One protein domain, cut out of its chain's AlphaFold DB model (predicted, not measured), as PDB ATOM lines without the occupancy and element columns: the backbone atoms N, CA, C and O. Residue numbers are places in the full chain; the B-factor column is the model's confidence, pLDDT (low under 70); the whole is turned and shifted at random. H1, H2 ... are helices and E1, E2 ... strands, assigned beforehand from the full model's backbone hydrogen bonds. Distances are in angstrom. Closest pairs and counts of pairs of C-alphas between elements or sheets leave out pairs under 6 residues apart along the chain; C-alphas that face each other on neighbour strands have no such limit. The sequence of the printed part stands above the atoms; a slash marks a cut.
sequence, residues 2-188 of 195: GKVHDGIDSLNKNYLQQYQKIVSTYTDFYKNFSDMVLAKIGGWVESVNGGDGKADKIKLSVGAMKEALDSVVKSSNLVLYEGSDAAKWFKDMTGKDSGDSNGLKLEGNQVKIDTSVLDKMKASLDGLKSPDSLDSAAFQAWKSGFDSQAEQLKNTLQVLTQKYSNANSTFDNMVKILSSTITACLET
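This is residues 2 to 188 of the 195 residues of the protein "Translocator protein BipD" of Chromobacterium vaccinii (UniProt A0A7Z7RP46). Two long helices, H1 and H6, run side by side in opposite directions as a long rod, and the shorter H3 and H5 pack along part of it to make a four-helix bundle. Farther along the rod a small sheet, E3, E5, E4, packs on H1, with H4 over the same face; the hairpin E1 and E2 lies at one end of the rod, and at the other residues 183 to 188 of H6 stick out. The printed part has 187 residues and is mostly helix, with six named helices and five named strands in the order H1 H2 E1 E2 H3 E3 H4 E4 E5 H5 H6; both sheets are antiparallel. It is loose, with a radius of gyration of the C-alphas of 23.2 A, and spans 92 by 32 by 24 A.

Find C-alpha 2 at (208.293, 135.955, 127.874); from there H1 runs 51.5 A to residue 38. Next come H2, residues 41 to 44, the strands E1, 45 to 48, and E2, 57 to 60, and H3, 62 to 75, 19.9 A long. Then find E3 at 79 to 82, H4 at 86 to 94, E4 at 104 to 107, E5 at 110 to 113, and H5 at 116 to 126, 15.0 A long. H6 begins at C-alpha 136, (203.793, 146.187, 195.936), and runs 76.3 A to C-alpha 188, (197.850, 122.241, 123.733).

H1, H3, H5 and H6 form an up and down bundle, each running against the one before. Look at Tyr 19 and Tyr 164, the closest C-alphas of H1 and H6, 5.6 A apart; the helices touch at a shallow tilt of 14 degrees, H6 with residues 153 to 171 alone. H3 touches H1 at Val 72 and Phe 33, C-alphas 5.7 A apart, and H5 at Lys 66 and Lys 122, 5.9 A. H5 and H6 are a helical hairpin, closest at C-alphas 121 and 146, 6.0 A. H1 and H4 are on the same face of the sheet E3 E5 E4, two layers, at heights of 8.5 A and 8.4 A. E3, H4 and E4 make a split strand-helix-strand unit, E5 between its strands, with a right-handed crossover. Between the antiparallel neighbours E3 and E5, N 80 and O 111 are within hydrogen-bond range at 2.9 A; in the hairpin E4 and E5, N 105 and O 112 are within it at 2.8 A. H4 and H6 only just touch, with 3 pairs of C-alphas within 8 A. H2 touches H3, closest at C-alphas 44 and 65, 7.3 A. In the hairpin E1 and E2, N 48 and O 57 are 2.8 A apart. Every O i to N i+4 pair is within hydrogen-bond range in H1, H3, H4, H5 and H6; H2 is too short for one.

The C-alphas farthest apart, of Asp 52 and Thr 188, are 92.1 A apart. The printed part has no cut, and no link is long. Mean pLDDT of the printed part is 89.0; residues 2 to 13, 174 and 178 are under 70.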
ATOM      1  N   GLY A   2     207.527 135.064 126.964       53.19
ATOM      2  CA  GLY A   2     208.293 135.955 127.874       53.19
ATOM      3  C   GLY A   2     207.474 137.021 128.625       53.19
ATOM      4  O   GLY A   2     207.515 137.089 129.842       53.19
ATOM      5  N   LYS A   3     206.596 137.766 127.937       53.81
ATOM      6  CA  LYS A   3     205.885 138.919 128.536       53.81
ATOM      7  C   LYS A   3     204.938 138.599 129.709       53.81
ATOM      8  O   LYS A   3     204.686 139.477 130.524       53.81
ATOM      9  N   VAL A   4     204.393 137.380 129.781       53.78
ATOM     10  CA  VAL A   4     203.508 136.958 130.888       53.78
ATOM     11  C   VAL A   4     204.339 136.568 132.112       53.78
ATOM     12  O   VAL A   4     203.993 136.946 133.225       53.78
ATOM     13  N   HIS A   5     205.461 135.880 131.896       55.44
ATOM     14  CA  HIS A   5     206.420 135.552 132.948       55.44
ATOM     15  C   HIS A   5     207.062 136.824 133.531       55.44
ATOM     16  O   HIS A   5     207.026 137.022 134.742       55.44
ATOM     17  N   ASP A   6     207.513 137.745 132.674       60.47
ATOM     18  CA  ASP A   6     208.178 138.994 133.078       60.47
ATOM     19  C   ASP A   6     207.233 139.962 133.827       60.47
ATOM     20  O   ASP A   6     207.624 140.647 134.780       60.47
ATOM     21  N   GLY A   7     205.961 140.026 133.416       58.78
ATOM     22  CA  GLY A   7     204.946 140.866 134.060       58.78
ATOM     23  C   GLY A   7     204.553 140.374 135.455       58.78
ATOM     24  O   GLY A   7     204.277 141.175 136.347       58.78
ATOM     25  N   ILE A   8     204.564 139.060 135.671       60.06
ATOM     26  CA  ILE A   8     204.192 138.461 136.957       60.06
ATOM     27  C   ILE A   8     205.370 138.471 137.926       60.06
ATOM     28  O   ILE A   8     205.193 138.815 139.097       60.06
ATOM     29  N   ASP A   9     206.569 138.181 137.431       61.88
ATOM     30  CA  ASP A   9     207.791 138.270 138.223       61.88
ATOM     31  C   ASP A   9     208.012 139.699 138.729       61.88
ATOM     32  O   ASP A   9     208.398 139.891 139.880       61.88
ATOM     33  N   SER A  10     207.705 140.721 137.922       60.81
ATOM     34  CA  SER A  10     207.833 142.125 138.334       60.81
ATOM     35  C   SER A  10     206.744 142.583 139.316       60.81
ATOM     36  O   SER A  10     207.071 143.203 140.330       60.81
ATOM     37  N   LEU A  11     205.466 142.259 139.075       60.25
ATOM     38  CA  LEU A  11     204.361 142.648 139.967       60.25
ATOM     39  C   LEU A  11     204.481 142.007 141.356       60.25
ATOM     40  O   LEU A  11     204.308 142.685 142.372       60.25
ATOM     41  N   ASN A  12     204.821 140.720 141.414       64.62
ATOM     42  CA  ASN A  12     204.864 139.996 142.679       64.62
ATOM     43  C   ASN A  12     206.158 140.221 143.468       64.62
ATOM     44  O   ASN A  12     206.116 140.284 144.698       64.62
ATOM     45  N   LYS A  13     207.299 140.408 142.794       69.06
ATOM     46  CA  LYS A  13     208.564 140.733 143.467       69.06
ATOM     47  C   LYS A  13     208.489 142.090 144.162       69.06
ATOM     48  O   LYS A  13     208.929 142.195 145.302       69.06
ATOM     49  N   ASN A  14     207.846 143.081 143.545       79.62
ATOM     50  CA  ASN A  14     207.644 144.393 144.162       79.62
ATOM     51  C   ASN A  14     206.746 144.316 145.409       79.62
ATOM     52  O   ASN A  14     207.033 144.959 146.417       79.62
ATOM     53  N   TYR A  15     205.692 143.495 145.377       82.69
ATOM     54  CA  TYR A  15     204.796 143.300 146.519       82.69
ATOM     55  C   TYR A  15     205.478 142.575 147.693       82.69
ATOM     56  O   TYR A  15     205.405 143.037 148.833       82.69
ATOM     57  N   LEU A  16     206.200 141.481 147.422       85.88
ATOM     58  CA  LEU A  16     206.939 140.739 148.450       85.88
ATOM     59  C   LEU A  16     208.082 141.553 149.051       85.88
ATOM     60  O   LEU A  16     208.229 141.591 150.271       85.88
ATOM     61  N   GLN A  17     208.865 142.237 148.213       88.62
ATOM     62  CA  GLN A  17     209.939 143.113 148.680       88.62
ATOM     63  C   GLN A  17     209.398 144.244 149.555       88.62
ATOM     64  O   GLN A  17     210.017 144.600 150.558       88.62
ATOM     65  N   GLN A  18     208.223 144.780 149.220       91.12
ATOM     66  CA  GLN A  18     207.594 145.812 150.029       91.12
ATOM     67  C   GLN A  18     207.156 145.278 151.399       91.12
ATOM     68  O   GLN A  18     207.440 145.916 152.414       91.12
ATOM     69  N   TYR A  19     206.545 144.091 151.465       91.50
ATOM     70  CA  TYR A  19     206.244 143.456 152.751       91.50
ATOM     71  C   TYR A  19     207.504 143.114 153.554       91.50
ATOM     72  O   TYR A  19     207.528 143.331 154.765       91.50
ATOM     73  N   GLN A  20     208.564 142.641 152.897       90.69
ATOM     74  CA  GLN A  20     209.848 142.375 153.543       90.69
ATOM     75  C   GLN A  20     210.417 143.649 154.183       90.69
ATOM     76  O   GLN A  20     210.840 143.620 155.339       90.69
ATOM     77  N   LYS A  21     210.368 144.786 153.476       94.00
ATOM     78  CA  LYS A  21     210.785 146.092 154.011       94.00
ATOM     79  C   LYS A  21     209.939 146.516 155.213       94.00
ATOM     80  O   LYS A  21     210.498 146.974 156.210       94.00
ATOM     81  N   ILE A  22     208.617 146.351 155.134       95.25
ATOM     82  CA  ILE A  22     207.683 146.670 156.226       95.25
ATOM     83  C   ILE A  22     208.026 145.852 157.476       95.25
ATOM     84  O   ILE A  22     208.238 146.424 158.546       95.25
ATOM     85  N   VAL A  23     208.124 144.525 157.342       94.62
ATOM     86  CA  VAL A  23     208.419 143.627 158.468       94.62
ATOM     87  C   VAL A  23     209.804 143.907 159.042       94.62
ATOM     88  O   VAL A  23     209.934 143.983 160.260       94.62
ATOM     89  N   SER A  24     210.818 144.121 158.198       94.19
ATOM     90  CA  SER A  24     212.169 144.469 158.658       94.19
ATOM     91  C   SER A  24     212.165 145.764 159.467       94.19
ATOM     92  O   SER A  24     212.686 145.789 160.575       94.19
ATOM     93  N   THR A  25     211.502 146.811 158.966       97.19
ATOM     94  CA  THR A  25     211.446 148.115 159.647       97.19
ATOM     95  C   THR A  25     210.772 148.001 161.017       97.19
ATOM     96  O   THR A  25     211.281 148.531 162.004       97.19
ATOM     97  N   TYR A  26     209.654 147.272 161.112       97.44
ATOM     98  CA  TYR A  26     208.992 147.058 162.403       97.44
ATOM     99  C   TYR A  26     209.816 146.153 163.335       97.44
ATOM    100  O   TYR A  26     209.842 146.371 164.546       97.44
ATOM    101  N   THR A  27     210.516 145.156 162.787       96.00
ATOM    102  CA  THR A  27     211.417 144.279 163.555       96.00
ATOM    103  C   THR A  27     212.540 145.084 164.198       96.00
ATOM    104  O   THR A  27     212.786 144.923 165.392       96.00
ATOM    105  N   ASP A  28     213.161 145.998 163.452       95.62
ATOM    106  CA  ASP A  28     214.216 146.876 163.966       95.62
ATOM    107  C   ASP A  28     213.689 147.809 165.063       95.62
ATOM    108  O   ASP A  28     214.320 147.966 166.111       95.62
ATOM    109  N   PHE A  29     212.492 148.373 164.880       97.38
ATOM    110  CA  PHE A  29     211.817 149.149 165.923       97.38
ATOM    111  C   PHE A  29     211.573 148.324 167.198       97.38
ATOM    112  O   PHE A  29     211.932 148.755 168.297       97.38
ATOM    113  N   TYR A  30     211.006 147.121 167.072       95.94
ATOM    114  CA  TYR A  30     210.733 146.256 168.222       95.94
ATOM    115  C   TYR A  30     212.019 145.778 168.908       95.94
ATOM    116  O   TYR A  30     212.059 145.650 170.135       95.94
ATOM    117  N   LYS A  31     213.089 145.550 168.139       93.62
ATOM    118  CA  LYS A  31     214.417 145.241 168.671       93.62
ATOM    119  C   LYS A  31     214.958 146.407 169.496       93.62
ATOM    120  O   LYS A  31     215.370 146.186 170.631       93.62
ATOM    121  N   ASN A  32     214.888 147.638 168.983       94.25
ATOM    122  CA  ASN A  32     215.284 148.826 169.744       94.25
ATOM    123  C   ASN A  32     214.476 148.949 171.040       94.25
ATOM    124  O   ASN A  32     215.060 149.157 172.099       94.25
ATOM    125  N   PHE A  33     213.155 148.756 170.989       95.75
ATOM    126  CA  PHE A  33     212.321 148.728 172.192       95.75
ATOM    127  C   PHE A  33     212.773 147.653 173.192       95.75
ATOM    128  O   PHE A  33     212.961 147.937 174.377       95.75
ATOM    129  N   SER A  34     213.006 146.432 172.717       92.69
ATOM    130  CA  SER A  34     213.436 145.313 173.559       92.69
ATOM    131  C   SER A  34     214.786 145.584 174.226       92.69
ATOM    132  O   SER A  34     214.914 145.431 175.440       92.69
ATOM    133  N   ASP A  35     215.772 146.050 173.464       90.56
ATOM    134  CA  ASP A  35     217.140 146.267 173.948       90.56
ATOM    135  C   ASP A  35     217.259 147.505 174.843       90.56
ATOM    136  O   ASP A  35     217.997 147.517 175.831       90.56
ATOM    137  N   MET A  36     216.557 148.582 174.487       95.00
ATOM    138  CA  MET A  36     216.664 149.852 175.200       95.00
ATOM    139  C   MET A  36     215.777 149.895 176.435       95.00
ATOM    140  O   MET A  36     216.139 150.592 177.377       95.00
ATOM    141  N   VAL A  37     214.657 149.164 176.444       95.44
ATOM    142  CA  VAL A  37     213.652 149.232 177.512       95.44
ATOM    143  C   VAL A  37     213.551 147.907 178.262       95.44
ATOM    144  O   VAL A  37     213.888 147.853 179.444       95.44
ATOM    145  N   LEU A  38     213.126 146.825 177.600       91.88
ATOM    146  CA  LEU A  38     212.826 145.558 178.286       91.88
ATOM    147  C   LEU A  38     214.065 144.940 178.941       91.88
ATOM    148  O   LEU A  38     214.000 144.501 180.086       91.88
ATOM    149  N   ALA A  39     215.208 144.960 178.256       90.75
ATOM    150  CA  ALA A  39     216.459 144.423 178.785       90.75
ATOM    151  C   ALA A  39     216.993 145.215 179.992       90.75
ATOM    152  O   ALA A  39     217.760 144.680 180.791       90.75
ATOM    153  N   LYS A  40     216.592 146.484 180.141       93.31
ATOM    154  CA  LYS A  40     217.086 147.386 181.193       93.31
ATOM    155  C   LYS A  40     216.112 147.572 182.351       93.31
ATOM    156  O   LYS A  40     216.531 148.032 183.409       93.31
ATOM    157  N   ILE A  41     214.848 147.171 182.189       90.38
ATOM    158  CA  ILE A  41     213.786 147.457 183.161       90.38
ATOM    159  C   ILE A  41     214.087 146.924 184.561       90.38
ATOM    160  O   ILE A  41     213.809 147.610 185.538       90.38
ATOM    161  N   GLY A  42     214.728 145.756 184.669       88.44
ATOM    162  CA  GLY A  42     215.129 145.188 185.958       88.44
ATOM    163  C   GLY A  42     216.123 146.068 186.721       88.44
ATOM    164  O   GLY A  42     216.034 146.162 187.936       88.44
ATOM    165  N   GLY A  43     217.015 146.771 186.017       92.88
ATOM    166  CA  GLY A  43     217.970 147.707 186.622       92.88
ATOM    167  C   GLY A  43     217.358 149.049 187.033       92.88
ATOM    168  O   GLY A  43     218.020 149.849 187.683       92.88
ATOM    169  N   TRP A  44     216.106 149.311 186.658       95.62
ATOM    170  CA  TRP A  44     215.375 150.526 187.024       95.62
ATOM    171  C   TRP A  44     214.365 150.306 188.147       95.62
ATOM    172  O   TRP A  44     213.675 151.256 188.522       95.62
ATOM    173  N   VAL A  45     214.272 149.079 188.659       94.31
ATOM    174  CA  VAL A  45     213.409 148.689 189.773       94.31
ATOM    175  C   VAL A  45     214.305 148.330 190.951       94.31
ATOM    176  O   VAL A  45     215.020 147.333 190.915       94.31
ATOM    177  N   GLU A  46     214.258 149.137 192.003       93.69
ATOM    178  CA  GLU A  46     215.052 148.937 193.213       93.69
ATOM    179  C   GLU A  46     214.135 148.617 194.397       93.69
ATOM    180  O   GLU A  46     213.118 149.283 194.601       93.69
ATOM    181  N   SER A  47     214.498 147.600 195.186       90.62
ATOM    182  CA  SER A  47     213.862 147.356 196.482       90.62
ATOM    183  C   SER A  47     214.532 148.221 197.542       90.62
ATOM    184  O   SER A  47     215.746 148.158 197.728       90.62
ATOM    185  N   VAL A  48     213.735 149.013 198.246       88.19
ATOM    186  CA  VAL A  48     214.166 149.897 199.324       88.19
ATOM    187  C   VAL A  48     213.628 149.335 200.635       88.19
ATOM    188  O   VAL A  48     212.414 149.207 200.810       88.19
ATOM    189  N   ASN A  49     214.533 149.005 201.559       83.69
ATOM    190  CA  ASN A  49     214.170 148.438 202.855       83.69
ATOM    191  C   ASN A  49     213.242 149.393 203.626       83.69
ATOM    192  O   ASN A  49     213.539 150.581 203.773       83.69
ATOM    193  N   GLY A  50     212.119 148.870 204.121       75.00
ATOM    194  CA  GLY A  50     211.121 149.663 204.847       75.00
ATOM    195  C   GLY A  50     211.557 150.119 206.249       75.00
ATOM    196  O   GLY A  50     210.916 151.003 206.827       75.00
ATOM    197  N   GLY A  51     212.627 149.536 206.795       77.81
ATOM    198  CA  GLY A  51     213.037 149.594 208.197       77.81
ATOM    199  C   GLY A  51     212.428 148.463 209.037       77.81
ATOM    200  O   GLY A  51     211.553 147.729 208.576       77.81
ATOM    201  N   ASP A  52     212.869 148.338 210.291       75.44
ATOM    202  CA  ASP A  52     212.439 147.261 211.194       75.44
ATOM    203  C   ASP A  52     210.907 147.165 211.308       75.44
ATOM    204  O   ASP A  52     210.221 148.101 211.726       75.44
ATOM    205  N   GLY A  53     210.368 146.005 210.915       74.56
ATOM    206  CA  GLY A  53     208.939 145.686 210.984       74.56
ATOM    207  C   GLY A  53     208.056 146.339 209.913       74.56
ATOM    208  O   GLY A  53     206.835 146.174 209.962       74.56
ATOM    209  N   LYS A  54     208.625 147.068 208.944       79.69
ATOM    210  CA  LYS A  54     207.885 147.687 207.832       79.69
ATOM    211  C   LYS A  54     208.100 146.911 206.537       79.69
ATOM    212  O   LYS A  54     209.173 146.378 206.288       79.69
ATOM    213  N   ALA A  55     207.066 146.873 205.699       80.06
ATOM    214  CA  ALA A  55     207.170 146.276 204.373       80.06
ATOM    215  C   ALA A  55     208.129 147.080 203.484       80.06
ATOM    216  O   ALA A  55     208.104 148.316 203.503       80.06
ATOM    217  N   ASP A  56     208.913 146.364 202.681       87.88
ATOM    218  CA  ASP A  56     209.775 146.953 201.660       87.88
ATOM    219  C   ASP A  56     208.974 147.805 200.669       87.88
ATOM    220  O   ASP A  56     207.783 147.584 200.408       87.88
ATOM    221  N   LYS A  57     209.653 148.814 200.129       91.00
ATOM    222  CA  LYS A  57     209.136 149.734 199.120       91.00
ATOM    223  C   LYS A  57     209.882 149.539 197.816       91.00
ATOM    224  O   LYS A  57     211.000 149.043 197.791       91.00
ATOM    225  N   ILE A  58     209.255 149.947 196.726       93.62
ATOM    226  CA  ILE A  58     209.824 149.841 195.390       93.62
ATOM    227  C   ILE A  58     210.080 151.248 194.870       93.62
ATOM    228  O   ILE A  58     209.180 152.089 194.852       93.62
ATOM    229  N   LYS A  59     211.310 151.486 194.432       94.75
ATOM    230  CA  LYS A  59     211.720 152.712 193.761       94.75
ATOM    231  C   LYS A  59     211.873 152.450 192.270       94.75
ATOM    232  O   LYS A  59     212.538 151.497 191.866       94.75
ATOM    233  N   LEU A  60     211.266 153.310 191.455       95.62
ATOM    234  CA  LEU A  60     211.386 153.279 190.001       95.62
ATOM    235  C   LEU A  60     212.255 154.424 189.496       95.62
ATOM    236  O   LEU A  60     212.015 155.592 189.797       95.62
ATOM    237  N   SER A  61     213.206 154.101 188.623       95.94
ATOM    238  CA  SER A  61     213.989 155.100 187.888       95.94
ATOM    239  C   SER A  61     213.180 155.686 186.724       95.94
ATOM    240  O   SER A  61     213.462 155.426 185.554       95.94
ATOM    241  N   VAL A  62     212.154 156.486 187.043       96.00
ATOM    242  CA  VAL A  62     211.201 157.048 186.066       96.00
ATOM    243  C   VAL A  62     211.895 157.838 184.957       96.00
ATOM    244  O   VAL A  62     211.552 157.671 183.788       96.00
ATOM    245  N   GLY A  63     212.886 158.670 185.299       96.56
ATOM    246  CA  GLY A  63     213.642 159.450 184.314       96.56
ATOM    247  C   GLY A  63     214.310 158.561 183.262       96.56
ATOM    248  O   GLY A  63     214.063 158.727 182.071       96.56
ATOM    249  N   ALA A  64     215.049 157.541 183.709       96.94
ATOM    250  CA  ALA A  64     215.738 156.603 182.825       96.94
ATOM    251  C   ALA A  64     214.766 155.806 181.936       96.94
ATOM    252  O   ALA A  64     215.030 155.609 180.750       96.94
ATOM    253  N   MET A  65     213.616 155.389 182.482       97.38
ATOM    254  CA  MET A  65     212.576 154.701 181.709       97.38
ATOM    255  C   MET A  65     212.022 155.582 180.584       97.38
ATOM    256  O   MET A  65     211.892 155.129 179.447       97.38
ATOM    257  N   LYS A  66     211.712 156.851 180.876       97.56
ATOM    258  CA  LYS A  66     211.195 157.788 179.869       97.56
ATOM    259  C   LYS A  66     212.231 158.118 178.805       97.56
ATOM    260  O   LYS A  66     211.908 158.089 177.621       97.56
ATOM    261  N   GLU A  67     213.470 158.370 179.213       97.94
ATOM    262  CA  GLU A  67     214.577 158.612 178.289       97.94
ATOM    263  C   GLU A  67     214.793 157.430 177.342       97.94
ATOM    264  O   GLU A  67     215.018 157.629 176.146       97.94
ATOM    265  N   ALA A  68     214.678 156.200 177.842       97.69
ATOM    266  CA  ALA A  68     214.764 155.009 177.011       97.69
ATOM    267  C   ALA A  68     213.601 154.918 176.011       97.69
ATOM    268  O   ALA A  68     213.847 154.679 174.830       97.69
ATOM    269  N   LEU A  69     212.360 155.171 176.445       97.81
ATOM    270  CA  LEU A  69     211.187 155.199 175.559       97.81
ATOM    271  C   LEU A  69     211.328 156.263 174.458       97.81
ATOM    272  O   LEU A  69     211.060 155.981 173.290       97.81
ATOM    273  N   ASP A  70     211.815 157.457 174.794       97.75
ATOM    274  CA  ASP A  70     212.090 158.507 173.807       97.75
ATOM    275  C   ASP A  70     213.260 158.139 172.880       97.75
ATOM    276  O   ASP A  70     213.255 158.487 171.697       97.75
ATOM    277  N   SER A  71     214.261 157.417 173.387       97.12
ATOM    278  CA  SER A  71     215.398 156.943 172.592       97.12
ATOM    279  C   SER A  71     214.981 155.912 171.548       97.12
ATOM    280  O   SER A  71     215.508 155.940 170.436       97.12
ATOM    281  N   VAL A  72     213.998 155.056 171.847       97.25
ATOM    282  CA  VAL A  72     213.406 154.140 170.856       97.25
ATOM    283  C   VAL A  72     212.836 154.940 169.686       97.25
ATOM    284  O   VAL A  72     213.201 154.694 168.541       97.25
ATOM    285  N   VAL A  73     212.019 155.961 169.961       95.88
ATOM    286  CA  VAL A  73     211.416 156.807 168.913       95.88
ATOM    287  C   VAL A  73     212.486 157.525 168.087       95.88
ATOM    288  O   VAL A  73     212.399 157.552 166.863       95.88
ATOM    289  N   LYS A  74     213.508 158.090 168.738       96.12
ATOM    290  CA  LYS A  74     214.579 158.853 168.070       96.12
ATOM    291  C   LYS A  74     215.511 157.987 167.219       96.12
ATOM    292  O   LYS A  74     216.058 158.479 166.238       96.12
ATOM    293  N   SER A  75     215.737 156.737 167.618       92.50
ATOM    294  CA  SER A  75     216.691 155.830 166.962       92.50
ATOM    295  C   SER A  75     216.062 154.924 165.904       92.50
ATOM    296  O   SER A  75     216.787 154.245 165.178       92.50
ATOM    297  N   SER A  76     214.732 154.897 165.804       93.75
ATOM    298  CA  SER A  76     214.012 154.032 164.873       93.75
ATOM    299  C   SER A  76     213.516 154.779 163.639       93.75
ATOM    300  O   SER A  76     213.012 155.896 163.716       93.75
ATOM    301  N   ASN A  77     213.572 154.110 162.486       95.56
ATOM    302  CA  ASN A  77     212.764 154.513 161.343       95.56
ATOM    303  C   ASN A  77     211.301 154.130 161.608       95.56
ATOM    304  O   ASN A  77     210.982 152.954 161.769       95.56
ATOM    305  N   LEU A  78     210.414 155.123 161.633       96.88
ATOM    306  CA  LEU A  78     208.991 154.917 161.907       96.88
ATOM    307  C   LEU A  78     208.146 154.781 160.637       96.88
ATOM    308  O   LEU A  78     206.962 154.478 160.744       96.88
ATOM    309  N   VAL A  79     208.713 155.030 159.452       97.69
ATOM    310  CA  VAL A  79     207.992 154.970 158.173       97.69
ATOM    311  C   VAL A  79     208.123 153.567 157.584       97.69
ATOM    312  O   VAL A  79     209.195 153.168 157.125       97.69
ATOM    313  N   LEU A  80     207.014 152.825 157.581       96.75
ATOM    314  CA  LEU A  80     206.919 151.474 157.018       96.75
ATOM    315  C   LEU A  80     206.720 151.511 155.498       96.75
ATOM    316  O   LEU A  80     207.250 150.671 154.766       96.75
ATOM    317  N   TYR A  81     205.960 152.497 155.024       96.81
ATOM    318  CA  TYR A  81     205.679 152.721 153.611       96.81
ATOM    319  C   TYR A  81     205.527 154.217 153.327       96.81
ATOM    320  O   TYR A  81     204.958 154.941 154.142       96.81
ATOM    321  N   GLU A  82     205.973 154.651 152.150       96.19
ATOM    322  CA  GLU A  82     205.752 155.999 151.630       96.19
ATOM    323  C   GLU A  82     205.446 155.938 150.130       96.19
ATOM    324  O   GLU A  82     206.180 155.299 149.372       96.19
ATOM    325  N   GLY A  83     204.356 156.581 149.709       95.19
ATOM    326  CA  GLY A  83     203.920 156.619 148.315       95.19
ATOM    327  C   GLY A  83     202.421 156.876 148.155       95.19
ATOM    328  O   GLY A  83     201.669 156.917 149.128       95.19
ATOM    329  N   SER A  84     201.974 157.014 146.906       94.62
ATOM    330  CA  SER A  84     200.557 157.238 146.568       94.62
ATOM    331  C   SER A  84     199.630 156.119 147.050       94.62
ATOM    332  O   SER A  84     198.457 156.363 147.311       94.62
ATOM    333  N   ASP A  85     200.159 154.904 147.214       94.12
ATOM    334  CA  ASP A  85     199.376 153.728 147.599       94.12
ATOM    335  C   ASP A  85     199.347 153.504 149.122       94.12
ATOM    336  O   ASP A  85     198.991 152.418 149.583       94.12
ATOM    337  N   ALA A  86     199.708 154.505 149.934       96.25
ATOM    338  CA  ALA A  86     199.815 154.350 151.387       96.25
ATOM    339  C   ALA A  86     198.511 153.882 152.039       96.25
ATOM    340  O   ALA A  86     198.534 152.970 152.861       96.25
ATOM    341  N   ALA A  87     197.363 154.420 151.619       96.19
ATOM    342  CA  ALA A  87     196.061 153.976 152.113       96.19
ATOM    343  C   ALA A  87     195.779 152.498 151.780       96.19
ATOM    344  O   ALA A  87     195.229 151.765 152.601       96.19
ATOM    345  N   LYS A  88     196.209 152.028 150.600       94.50
ATOM    346  CA  LYS A  88     196.067 150.623 150.189       94.50
ATOM    347  C   LYS A  88     196.933 149.711 151.056       94.50
ATOM    348  O   LYS A  88     196.441 148.697 151.539       94.50
ATOM    349  N   TRP A  89     198.187 150.094 151.291       95.38
ATOM    350  CA  TRP A  89     199.096 149.358 152.172       95.38
ATOM    351  C   TRP A  89     198.617 149.355 153.625       95.38
ATOM    352  O   TRP A  89     198.637 148.312 154.276       95.38
ATOM    353  N   PHE A  90     198.114 150.484 154.122       96.88
ATOM    354  CA  PHE A  90     197.517 150.574 155.452       96.88
ATOM    355  C   PHE A  90     196.318 149.634 155.595       96.88
ATOM    356  O   PHE A  90     196.252 148.861 156.552       96.88
ATOM    357  N   LYS A  91     195.409 149.637 154.615       95.69
ATOM    358  CA  LYS A  91     194.262 148.726 154.586       95.69
ATOM    359  C   LYS A  91     194.679 147.269 154.534       95.69
ATOM    360  O   LYS A  91     194.098 146.450 155.238       95.69
ATOM    361  N   ASP A  92     195.681 146.935 153.739       92.62
ATOM    362  CA  ASP A  92     196.135 145.556 153.622       92.62
ATOM    363  C   ASP A  92     196.758 145.044 154.934       92.62
ATOM    364  O   ASP A  92     196.455 143.936 155.385       92.62
ATOM    365  N   MET A  93     197.528 145.887 155.629       93.25
ATOM    366  CA  MET A  93     198.124 145.552 156.928       93.25
ATOM    367  C   MET A  93     197.108 145.524 158.080       93.25
ATOM    368  O   MET A  93     197.218 144.679 158.971       93.25
ATOM    369  N   THR A  94     196.117 146.422 158.082       93.94
ATOM    370  CA  THR A  94     195.260 146.670 159.260       93.94
ATOM    371  C   THR A  94     193.786 146.306 159.086       93.94
ATOM    372  O   THR A  94     193.062 146.190 160.072       93.94
ATOM    373  N   GLY A  95     193.316 146.159 157.848       93.25
ATOM    374  CA  GLY A  95     191.902 146.022 157.501       93.25
ATOM    375  C   GLY A  95     191.094 147.329 157.533       93.25
ATOM    376  O   GLY A  95     189.888 147.285 157.300       93.25
ATOM    377  N   LYS A  96     191.714 148.482 157.818       93.62
ATOM    378  CA  LYS A  96     191.053 149.798 157.927       93.62
ATOM    379  C   LYS A  96     191.452 150.724 156.779       93.62
ATOM    380  O   LYS A  96     192.585 150.687 156.325       93.62
ATOM    381  N   ASP A  97     190.541 151.591 156.345       90.25
ATOM    382  CA  ASP A  97     190.806 152.523 155.237       90.25
ATOM    383  C   ASP A  97     191.612 153.769 155.654       90.25
ATOM    384  O   ASP A  97     192.229 154.412 154.811       90.25
ATOM    385  N   SER A  98     191.601 154.137 156.940       92.56
ATOM    386  CA  SER A  98     192.327 155.298 157.475       92.56
ATOM    387  C   SER A  98     192.424 155.266 159.006       92.56
ATOM    388  O   SER A  98     191.821 154.402 159.652       92.56
ATOM    389  N   GLY A  99     193.161 156.228 159.569       93.38
ATOM    390  CA  GLY A  99     193.332 156.416 161.009       93.38
ATOM    391  C   GLY A  99     194.433 155.535 161.592       93.38
ATOM    392  O   GLY A  99     195.430 155.261 160.920       93.38
ATOM    393  N   ASP A 100     194.207 155.080 162.824       93.00
ATOM    394  CA  ASP A 100     195.158 154.285 163.599       93.00
ATOM    395  C   ASP A 100     194.564 152.899 163.884       93.00
ATOM    396  O   ASP A 100     193.423 152.770 164.341       93.00
ATOM    397  N   SER A 101     195.308 151.838 163.578       93.50
ATOM    398  CA  SER A 101     194.854 150.456 163.751       93.50
ATOM    399  C   SER A 101     196.028 149.488 163.792       93.50
ATOM    400  O   SER A 101     197.012 149.674 163.081       93.50
ATOM    401  N   ASN A 102     195.918 148.432 164.604       88.94
ATOM    402  CA  ASN A 102     196.956 147.408 164.781       88.94
ATOM    403  C   ASN A 102     198.361 147.999 165.004       88.94
ATOM    404  O   ASN A 102     199.313 147.538 164.394       88.94
ATOM    405  N   GLY A 103     198.487 149.052 165.820       93.12
ATOM    406  CA  GLY A 103     199.785 149.681 166.101       93.12
ATOM    407  C   GLY A 103     200.406 150.426 164.915       93.12
ATOM    408  O   GLY A 103     201.598 150.732 164.947       93.12
ATOM    409  N   LEU A 104     199.622 150.724 163.877       97.06
ATOM    410  CA  LEU A 104     200.018 151.508 162.711       97.06
ATOM    411  C   LEU A 104     199.119 152.732 162.564       97.06
ATOM    412  O   LEU A 104     197.960 152.703 162.977       97.06
ATOM    413  N   LYS A 105     199.621 153.757 161.881       96.81
ATOM    414  CA  LYS A 105     198.872 154.963 161.520       96.81
ATOM    415  C   LYS A 105     199.077 155.355 160.063       96.81
ATOM    416  O   LYS A 105     200.174 155.187 159.519       96.81
ATOM    417  N   LEU A 106     198.033 155.896 159.446       97.25
ATOM    418  CA  LEU A 106     198.091 156.496 158.113       97.25
ATOM    419  C   LEU A 106     198.194 158.024 158.228       97.25
ATOM    420  O   LEU A 106     197.256 158.680 158.675       97.25
ATOM    421  N   GLU A 107     199.311 158.597 157.777       95.50
ATOM    422  CA  GLU A 107     199.565 160.045 157.769       95.50
ATOM    423  C   GLU A 107     199.881 160.510 156.340       95.50
ATOM    424  O   GLU A 107     201.003 160.370 155.851       95.50
ATOM    425  N   GLY A 108     198.880 161.054 155.640       93.81
ATOM    426  CA  GLY A 108     199.024 161.461 154.241       93.81
ATOM    427  C   GLY A 108     199.426 160.284 153.347       93.81
ATOM    428  O   GLY A 108     198.720 159.282 153.277       93.81
ATOM    429  N   ASN A 109     200.582 160.399 152.691       96.25
ATOM    430  CA  ASN A 109     201.142 159.357 151.823       96.25
ATOM    431  C   ASN A 109     202.093 158.401 152.566       96.25
ATOM    432  O   ASN A 109     202.919 157.746 151.930       96.25
ATOM    433  N   GLN A 110     202.020 158.321 153.896       97.31
ATOM    434  CA  GLN A 110     202.889 157.463 154.702       97.31
ATOM    435  C   GLN A 110     202.088 156.523 155.600       97.31
ATOM    436  O   GLN A 110     201.140 156.934 156.268       97.31
ATOM    437  N   VAL A 111     202.536 155.269 155.675       97.94
ATOM    438  CA  VAL A 111     202.143 154.353 156.749       97.94
ATOM    439  C   VAL A 111     203.265 154.295 157.764       97.94
ATOM    440  O   VAL A 111     204.411 153.987 157.417       97.94
ATOM    441  N   LYS A 112     202.938 154.589 159.019       98.06
ATOM    442  CA  LYS A 112     203.913 154.706 160.101       98.06
ATOM    443  C   LYS A 112     203.564 153.794 161.260       98.06
ATOM    444  O   LYS A 112     202.412 153.406 161.438       98.06
ATOM    445  N   ILE A 113     204.574 153.480 162.056       97.75
ATOM    446  CA  ILE A 113     204.394 152.863 163.368       97.75
ATOM    447  C   ILE A 113     203.635 153.858 164.256       97.75
ATOM    448  O   ILE A 113     203.998 155.037 164.331       97.75
ATOM    449  N   ASP A 114     202.573 153.394 164.912       95.75
ATOM    450  CA  ASP A 114     201.873 154.169 165.931       95.75
ATOM    451  C   ASP A 114     202.679 154.146 167.236       95.75
ATOM    452  O   ASP A 114     202.769 153.134 167.933       95.75
ATOM    453  N   THR A 115     203.272 155.288 167.574       95.06
ATOM    454  CA  THR A 115     204.066 155.463 168.794       95.06
ATOM    455  C   THR A 115     203.223 155.827 170.017       95.06
ATOM    456  O   THR A 115     203.786 155.952 171.104       95.06
ATOM    457  N   SER A 116     201.893 155.946 169.892       94.50
ATOM    458  CA  SER A 116     201.000 156.312 171.003       94.50
ATOM    459  C   SER A 116     201.084 155.340 172.184       94.50
ATOM    460  O   SER A 116     200.877 155.728 173.332       94.50
ATOM    461  N   VAL A 117     201.441 154.078 171.930       93.56
ATOM    462  CA  VAL A 117     201.737 153.079 172.967       93.56
ATOM    463  C   VAL A 117     202.906 153.508 173.858       93.56
ATOM    464  O   VAL A 117     202.824 153.375 175.080       93.56
ATOM    465  N   LEU A 118     203.978 154.052 173.278       96.69
ATOM    466  CA  LEU A 118     205.134 154.519 174.047       96.69
ATOM    467  C   LEU A 118     204.765 155.761 174.865       96.69
ATOM    468  O   LEU A 118     205.193 155.906 176.008       96.69
ATOM    469  N   ASP A 119     203.906 156.623 174.322       95.75
ATOM    470  CA  ASP A 119     203.378 157.776 175.053       95.75
ATOM    471  C   ASP A 119     202.484 157.352 176.225       95.75
ATOM    472  O   ASP A 119     202.604 157.908 177.315       95.75
ATOM    473  N   LYS A 120     201.664 156.306 176.061       96.12
ATOM    474  CA  LYS A 120     200.880 155.708 177.158       96.12
ATOM    475  C   LYS A 120     201.768 155.113 178.248       96.12
ATOM    476  O   LYS A 120     201.456 155.275 179.425       96.12
ATOM    477  N   MET A 121     202.879 154.467 177.886       97.38
ATOM    478  CA  MET A 121     203.869 153.988 178.863       97.38
ATOM    479  C   MET A 121     204.512 155.149 179.637       97.38
ATOM    480  O   MET A 121     204.691 155.059 180.849       97.38
ATOM    481  N   LYS A 122     204.829 156.266 178.969       97.12
ATOM    482  CA  LYS A 122     205.344 157.471 179.645       97.12
ATOM    483  C   LYS A 122     204.294 158.093 180.568       97.12
ATOM    484  O   LYS A 122     204.604 158.411 181.712       97.12
ATOM    485  N   ALA A 123     203.052 158.201 180.101       96.69
ATOM    486  CA  ALA A 123     201.945 158.739 180.883       96.69
ATOM    487  C   ALA A 123     201.612 157.868 182.107       96.69
ATOM    488  O   ALA A 123     201.265 158.398 183.161       96.69
ATOM    489  N   SER A 124     201.750 156.539 182.011       95.88
ATOM    490  CA  SER A 124     201.543 155.655 183.165       95.88
ATOM    491  C   SER A 124     202.604 155.859 184.248       95.88
ATOM    492  O   SER A 124     202.278 155.752 185.428       95.88
ATOM    493  N   LEU A 125     203.838 156.215 183.869       95.44
ATOM    494  CA  LEU A 125     204.889 156.617 184.806       95.44
ATOM    495  C   LEU A 125     204.578 157.965 185.471       95.44
ATOM    496  O   LEU A 125     204.804 158.113 186.667       95.44
ATOM    497  N   ASP A 126     204.031 158.927 184.721       93.94
ATOM    498  CA  ASP A 126     203.576 160.220 185.263       93.94
ATOM    499  C   ASP A 126     202.413 160.089 186.249       93.94
ATOM    500  O   ASP A 126     202.280 160.885 187.177       93.94
ATOM    501  N   GLY A 127     201.573 159.069 186.068       91.69
ATOM    502  CA  GLY A 127     200.446 158.784 186.952       91.69
ATOM    503  C   GLY A 127     200.830 158.179 188.307       91.69
ATOM    504  O   GLY A 127     199.964 158.057 189.179       91.69
ATOM    505  N   LEU A 128     202.092 157.785 188.511       92.25
ATOM    506  CA  LEU A 128     202.538 157.169 189.760       92.25
ATOM    507  C   LEU A 128     202.638 158.203 190.882       92.25
ATOM    508  O   LEU A 128     203.409 159.159 190.821       92.25
ATOM    509  N   LYS A 129     201.904 157.966 191.972       83.00
ATOM    510  CA  LYS A 129     202.074 158.729 193.212       83.00
ATOM    511  C   LYS A 129     203.299 158.190 193.951       83.00
ATOM    512  O   LYS A 129     203.297 157.031 194.350       83.00
ATOM    513  N   SER A 130     204.315 159.032 194.139       87.12
ATOM    514  CA  SER A 130     205.568 158.695 194.838       87.12
ATOM    515  C   SER A 130     206.349 157.534 194.193       87.12
ATOM    516  O   SER A 130     206.484 156.472 194.803       87.12
ATOM    517  N   PRO A 131     206.911 157.724 192.984       86.44
ATOM    518  CA  PRO A 131     207.662 156.681 192.275       86.44
ATOM    519  C   PRO A 131     208.910 156.180 193.023       86.44
ATOM    520  O   PRO A 131     209.391 155.088 192.731       86.44
ATOM    521  N   ASP A 132     209.408 156.935 194.006       88.44
ATOM    522  CA  ASP A 132     210.527 156.536 194.867       88.44
ATOM    523  C   ASP A 132     210.119 155.659 196.065       88.44
ATOM    524  O   ASP A 132     210.973 155.215 196.830       88.44
ATOM    525  N   SER A 133     208.818 155.439 196.277       91.12
ATOM    526  CA  SER A 133     208.304 154.703 197.436       91.12
ATOM    527  C   SER A 133     206.963 154.022 197.141       91.12
ATOM    528  O   SER A 133     205.978 154.186 197.866       91.12
ATOM    529  N   LEU A 134     206.910 153.250 196.059       92.56
ATOM    530  CA  LEU A 134     205.736 152.455 195.713       92.56
ATOM    531  C   LEU A 134     205.585 151.279 196.680       92.56
ATOM    532  O   LEU A 134     206.561 150.655 197.093       92.56
ATOM    533  N   ASP A 135     204.346 150.949 197.030       91.50
ATOM    534  CA  ASP A 135     204.051 149.633 197.587       91.50
ATOM    535  C   ASP A 135     203.924 148.580 196.473       91.50
ATOM    536  O   ASP A 135     203.845 148.892 195.279       91.50
ATOM    537  N   SER A 136     203.898 147.306 196.871       90.50
ATOM    538  CA  SER A 136     203.793 146.187 195.936       90.50
ATOM    539  C   SER A 136     202.528 146.243 195.079       90.50
ATOM    540  O   SER A 136     202.570 145.840 193.922       90.50
ATOM    541  N   ALA A 137     201.408 146.747 195.603       91.81
ATOM    542  CA  ALA A 137     200.154 146.802 194.856       91.81
ATOM    543  C   ALA A 137     200.222 147.850 193.735       91.81
ATOM    544  O   ALA A 137     199.900 147.545 192.586       91.81
ATOM    545  N   ALA A 138     200.709 149.054 194.044       93.06
ATOM    546  CA  ALA A 138     200.917 150.123 193.074       93.06
ATOM    547  C   ALA A 138     201.933 149.719 191.996       93.06
ATOM    548  O   ALA A 138     201.690 149.941 190.808       93.06
ATOM    549  N   PHE A 139     203.032 149.066 192.390       94.06
ATOM    550  CA  PHE A 139     204.019 148.554 191.439       94.06
ATOM    551  C   PHE A 139     203.431 147.492 190.504       94.06
ATOM    552  O   PHE A 139     203.615 147.591 189.293       94.06
ATOM    553  N   GLN A 140     202.701 146.501 191.026       94.62
ATOM    554  CA  GLN A 140     202.108 145.451 190.188       94.62
ATOM    555  C   GLN A 140     201.028 146.003 189.249       94.62
ATOM    556  O   GLN A 140     200.957 145.590 188.091       94.62
ATOM    557  N   ALA A 141     200.232 146.976 189.704       95.38
ATOM    558  CA  ALA A 141     199.256 147.659 188.857       95.38
ATOM    559  C   ALA A 141     199.935 148.403 187.695       95.38
ATOM    560  O   ALA A 141     199.549 148.229 186.537       95.38
ATOM    561  N   TRP A 142     200.984 149.178 187.987       96.12
ATOM    562  CA  TRP A 142     201.780 149.843 186.954       96.12
ATOM    563  C   TRP A 142     202.421 148.834 185.996       96.12
ATOM    564  O   TRP A 142     202.284 148.974 184.779       96.12
ATOM    565  N   LYS A 143     203.066 147.791 186.531       95.12
ATOM    566  CA  LYS A 143     203.757 146.769 185.742       95.12
ATOM    567  C   LYS A 143     202.805 146.046 184.794       95.12
ATOM    568  O   LYS A 143     203.136 145.877 183.628       95.12
ATOM    569  N   SER A 144     201.615 145.672 185.260       96.50
ATOM    570  CA  SER A 144     200.597 145.046 184.413       96.50
ATOM    571  C   SER A 144     200.179 145.956 183.251       96.50
ATOM    572  O   SER A 144     200.091 145.502 182.108       96.50
ATOM    573  N   GLY A 145     199.993 147.254 183.516       95.69
ATOM    574  CA  GLY A 145     199.722 148.243 182.472       95.69
ATOM    575  C   GLY A 145     200.873 148.366 181.470       95.69
ATOM    576  O   GLY A 145     200.639 148.337 180.262       95.69
ATOM    577  N   PHE A 146     202.113 148.450 181.958       96.00
ATOM    578  CA  PHE A 146     203.314 148.497 181.122       96.00
ATOM    579  C   PHE A 146     203.449 147.247 180.234       96.00
ATOM    580  O   PHE A 146     203.614 147.371 179.019       96.00
ATOM    581  N   ASP A 147     203.307 146.053 180.814       94.75
ATOM    582  CA  ASP A 147     203.396 144.775 180.100       94.75
ATOM    583  C   ASP A 147     202.303 144.655 179.024       94.75
ATOM    584  O   ASP A 147     202.569 144.189 177.919       94.75
ATOM    585  N   SER A 148     201.087 145.144 179.299       95.81
ATOM    586  CA  SER A 148     200.001 145.184 178.310       95.81
ATOM    587  C   SER A 148     200.356 146.039 177.090       95.81
ATOM    588  O   SER A 148     200.100 145.630 175.955       95.81
ATOM    589  N   GLN A 149     200.979 147.201 177.304       94.88
ATOM    590  CA  GLN A 149     201.437 148.048 176.203       94.88
ATOM    591  C   GLN A 149     202.591 147.383 175.424       94.88
ATOM    592  O   GLN A 149     202.626 147.455 174.196       94.88
ATOM    593  N   ALA A 150     203.515 146.698 176.109       94.25
ATOM    594  CA  ALA A 150     204.613 145.976 175.464       94.25
ATOM    595  C   ALA A 150     204.100 144.814 174.592       94.25
ATOM    596  O   ALA A 150     204.554 144.632 173.459       94.25
ATOM    597  N   GLU A 151     203.098 144.076 175.074       95.31
ATOM    598  CA  GLU A 151     202.478 142.989 174.314       95.31
ATOM    599  C   GLU A 151     201.739 143.515 173.075       95.31
ATOM    600  O   GLU A 151     201.754 142.868 172.031       95.31
ATOM    601  N   GLN A 152     201.166 144.724 173.120       94.44
ATOM    602  CA  GLN A 152     200.566 145.347 171.935       94.44
ATOM    603  C   GLN A 152     201.594 145.570 170.807       94.44
ATOM    604  O   GLN A 152     201.295 145.299 169.637       94.44
ATOM    605  N   LEU A 153     202.815 146.015 171.134       95.00
ATOM    606  CA  LEU A 153     203.886 146.176 170.140       95.00
ATOM    607  C   LEU A 153     204.287 144.835 169.526       95.00
ATOM    608  O   LEU A 153     204.463 144.739 168.310       95.00
ATOM    609  N   LYS A 154     204.391 143.798 170.360       93.38
ATOM    610  CA  LYS A 154     204.719 142.432 169.941       93.38
ATOM    611  C   LYS A 154     203.627 141.813 169.066       93.38
ATOM    612  O   LYS A 154     203.937 141.214 168.037       93.38
ATOM    613  N   ASN A 155     202.359 142.005 169.419       95.62
ATOM    614  CA  ASN A 155     201.216 141.542 168.629       95.62
ATOM    615  C   ASN A 155     201.201 142.183 167.239       95.62
ATOM    616  O   ASN A 155     200.965 141.503 166.245       95.62
ATOM    617  N   THR A 156     201.525 143.473 167.151       95.81
ATOM    618  CA  THR A 156     201.647 144.164 165.862       95.81
ATOM    619  C   THR A 156     202.740 143.536 164.990       95.81
ATOM    620  O   THR A 156     202.492 143.234 163.821       95.81
ATOM    621  N   LEU A 157     203.920 143.247 165.558       95.19
ATOM    622  CA  LEU A 157     204.992 142.544 164.841       95.19
ATOM    623  C   LEU A 157     204.540 141.159 164.345       95.19
ATOM    624  O   LEU A 157     204.829 140.790 163.204       95.19
ATOM    625  N   GLN A 158     203.811 140.400 165.170       93.75
ATOM    626  CA  GLN A 158     203.264 139.100 164.766       93.75
ATOM    627  C   GLN A 158     202.282 139.229 163.600       93.75
ATOM    628  O   GLN A 158     202.393 138.478 162.632       93.75
ATOM    629  N   VAL A 159     201.361 140.196 163.648       94.38
ATOM    630  CA  VAL A 159     200.400 140.443 162.561       94.38
ATOM    631  C   VAL A 159     201.125 140.779 161.258       94.38
ATOM    632  O   VAL A 159     200.817 140.187 160.222       94.38
ATOM    633  N   LEU A 160     202.116 141.673 161.296       94.00
ATOM    634  CA  LEU A 160     202.908 142.030 160.113       94.00
ATOM    635  C   LEU A 160     203.686 140.832 159.554       94.00
ATOM    636  O   LEU A 160     203.696 140.609 158.343       94.00
ATOM    637  N   THR A 161     204.277 140.019 160.429       91.56
ATOM    638  CA  THR A 161     204.991 138.793 160.039       91.56
ATOM    639  C   THR A 161     204.043 137.780 159.393       91.56
ATOM    640  O   THR A 161     204.372 137.189 158.363       91.56
ATOM    641  N   GLN A 162     202.832 137.617 159.935       92.56
ATOM    642  CA  GLN A 162     201.807 136.755 159.347       92.56
ATOM    643  C   GLN A 162     201.354 137.271 157.977       92.56
ATOM    644  O   GLN A 162     201.194 136.480 157.049       92.56
ATOM    645  N   LYS A 163     201.177 138.588 157.820       89.62
ATOM    646  CA  LYS A 163     200.830 139.212 156.534       89.62
ATOM    647  C   LYS A 163     201.910 138.971 155.479       89.62
ATOM    648  O   LYS A 163     201.572 138.576 154.366       89.62
ATOM    649  N   TYR A 164     203.186 139.096 155.843       88.88
ATOM    650  CA  TYR A 164     204.302 138.729 154.964       88.88
ATOM    651  C   TYR A 164     204.297 137.239 154.597       88.88
ATOM    652  O   TYR A 164     204.414 136.904 153.421       88.88
ATOM    653  N   SER A 165     204.090 136.342 155.566       87.56
ATOM    654  CA  SER A 165     203.991 134.896 155.305       87.56
ATOM    655  C   SER A 165     202.841 134.562 154.344       87.56
ATOM    656  O   SER A 165     203.013 133.810 153.383       87.56
ATOM    657  N   ASN A 166     201.680 135.199 154.532       87.19
ATOM    658  CA  ASN A 166     200.524 135.050 153.646       87.19
ATOM    659  C   ASN A 166     200.810 135.588 152.235       87.19
ATOM    660  O   ASN A 166     200.419 134.956 151.248       87.19
ATOM    661  N   ALA A 167     201.499 136.727 152.122       83.44
ATOM    662  CA  ALA A 167     201.938 137.271 150.839       83.44
ATOM    663  C   ALA A 167     202.884 136.294 150.124       83.44
ATOM    664  O   ALA A 167     202.692 136.013 148.940       83.44
ATOM    665  N   ASN A 168     203.834 135.707 150.856       80.06
ATOM    666  CA  ASN A 168     204.761 134.708 150.328       80.06
ATOM    667  C   ASN A 168     204.035 133.444 149.843       80.06
ATOM    668  O   ASN A 168     204.260 132.988 148.727       80.06
ATOM    669  N   SER A 169     203.092 132.919 150.628       84.38
ATOM    670  CA  SER A 169     202.289 131.760 150.213       84.38
ATOM    671  C   SER A 169     201.424 132.055 148.980       84.38
ATOM    672  O   SER A 169     201.307 131.216 148.085       84.38
ATOM    673  N   THR A 170     200.841 133.255 148.900       78.06
ATOM    674  CA  THR A 170     200.054 133.683 147.732       78.06
ATOM    675  C   THR A 170     200.922 133.729 146.477       78.06
ATOM    676  O   THR A 170     200.500 133.249 145.424       78.06
ATOM    677  N   PHE A 171     202.155 134.229 146.596       76.44
ATOM    678  CA  PHE A 171     203.129 134.217 145.510       76.44
ATOM    679  C   PHE A 171     203.466 132.797 145.046       76.44
ATOM    680  O   PHE A 171     203.335 132.503 143.857       76.44
ATOM    681  N   ASP A 172     203.813 131.903 145.974       80.62
ATOM    682  CA  ASP A 172     204.135 130.508 145.651       80.62
ATOM    683  C   ASP A 172     202.975 129.816 144.921       80.62
ATOM    684  O   ASP A 172     203.177 129.063 143.966       80.62
ATOM    685  N   ASN A 173     201.739 130.089 145.343       78.12
ATOM    686  CA  ASN A 173     200.546 129.543 144.703       78.12
ATOM    687  C   ASN A 173     200.335 130.105 143.290       78.12
ATOM    688  O   ASN A 173     200.002 129.342 142.382       78.12
ATOM    689  N   MET A 174     200.573 131.401 143.069       68.88
ATOM    690  CA  MET A 174     200.515 131.989 141.728       68.88
ATOM    691  C   MET A 174     201.558 131.366 140.796       68.88
ATOM    692  O   MET A 174     201.202 130.944 139.696       68.88
ATOM    693  N   VAL A 175     202.815 131.239 141.235       73.00
ATOM    694  CA  VAL A 175     203.891 130.607 140.447       73.00
ATOM    695  C   VAL A 175     203.512 129.177 140.056       73.00
ATOM    696  O   VAL A 175     203.691 128.783 138.900       73.00
ATOM    697  N   LYS A 176     202.921 128.409 140.982       80.06
ATOM    698  CA  LYS A 176     202.428 127.051 140.703       80.06
ATOM    699  C   LYS A 176     201.329 127.038 139.637       80.06
ATOM    700  O   LYS A 176     201.465 126.308 138.660       80.06
ATOM    701  N   ILE A 177     200.281 127.855 139.781       77.31
ATOM    702  CA  ILE A 177     199.164 127.922 138.814       77.31
ATOM    703  C   ILE A 177     199.669 128.308 137.420       77.31
ATOM    704  O   ILE A 177     199.240 127.740 136.414       77.31
ATOM    705  N   LEU A 178     200.598 129.257 137.352       68.00
ATOM    706  CA  LEU A 178     201.172 129.708 136.089       68.00
ATOM    707  C   LEU A 178     202.028 128.631 135.450       68.00
ATOM    708  O   LEU A 178     201.919 128.413 134.250       68.00
ATOM    709  N   SER A 179     202.814 127.915 136.250       74.56
ATOM    710  CA  SER A 179     203.583 126.767 135.768       74.56
ATOM    711  C   SER A 179     202.653 125.697 135.194       74.56
ATOM    712  O   SER A 179     202.882 125.224 134.085       74.56
ATOM    713  N   SER A 180     201.552 125.377 135.884       79.00
ATOM    714  CA  SER A 180     200.533 124.451 135.372       79.00
ATOM    715  C   SER A 180     199.873 124.957 134.088       79.00
ATOM    716  O   SER A 180     199.637 124.172 133.174       79.00
ATOM    717  N   THR A 181     199.619 126.262 133.984       73.88
ATOM    718  CA  THR A 181     199.020 126.884 132.795       73.88
ATOM    719  C   THR A 181     199.986 126.872 131.606       73.88
ATOM    720  O   THR A 181     199.573 126.561 130.495       73.88
ATOM    721  N   ILE A 182     201.278 127.150 131.824       71.94
ATOM    722  CA  ILE A 182     202.324 127.051 130.793       71.94
ATOM    723  C   ILE A 182     202.425 125.614 130.291       71.94
ATOM    724  O   ILE A 182     202.447 125.403 129.082       71.94
ATOM    725  N   THR A 183     202.442 124.632 131.194       76.81
ATOM    726  CA  THR A 183     202.443 123.212 130.820       76.81
ATOM    727  C   THR A 183     201.214 122.863 129.984       76.81
ATOM    728  O   THR A 183     201.365 122.278 128.917       76.81
ATOM    729  N   ALA A 184     200.021 123.301 130.394       77.38
ATOM    730  CA  ALA A 184     198.791 123.065 129.643       77.38
ATOM    731  C   ALA A 184     198.804 123.739 128.256       77.38
ATOM    732  O   ALA A 184     198.399 123.124 127.270       77.38
ATOM    733  N   CYS A 185     199.307 124.975 128.146       70.44
ATOM    734  CA  CYS A 185     199.500 125.643 126.858       70.44
ATOM    735  C   CYS A 185     200.518 124.905 125.987       70.44
ATOM    736  O   CYS A 185     200.255 124.709 124.813       70.44
ATOM    737  N   LEU A 186     201.638 124.437 126.543       73.50
ATOM    738  CA  LEU A 186     202.641 123.661 125.804       73.50
ATOM    739  C   LEU A 186     202.094 122.314 125.319       73.50
ATOM    740  O   LEU A 186     202.427 121.876 124.221       73.50
ATOM    741  N   GLU A 187     201.277 121.639 126.123       73.38
ATOM    742  CA  GLU A 187     200.579 120.414 125.719       73.38
ATOM    743  C   GLU A 187     199.562 120.697 124.614       73.38
ATOM    744  O   GLU A 187     199.509 119.972 123.624       73.38
ATOM    745  N   THR A 188     198.815 121.790 124.741       72.75
ATOM    746  CA  THR A 188     197.850 122.241 123.733       72.75
ATOM    747  C   THR A 188     198.550 122.618 122.426       72.75
ATOM    748  O   THR A 188     198.149 122.158 121.363       72.75
TER     749      THR A 188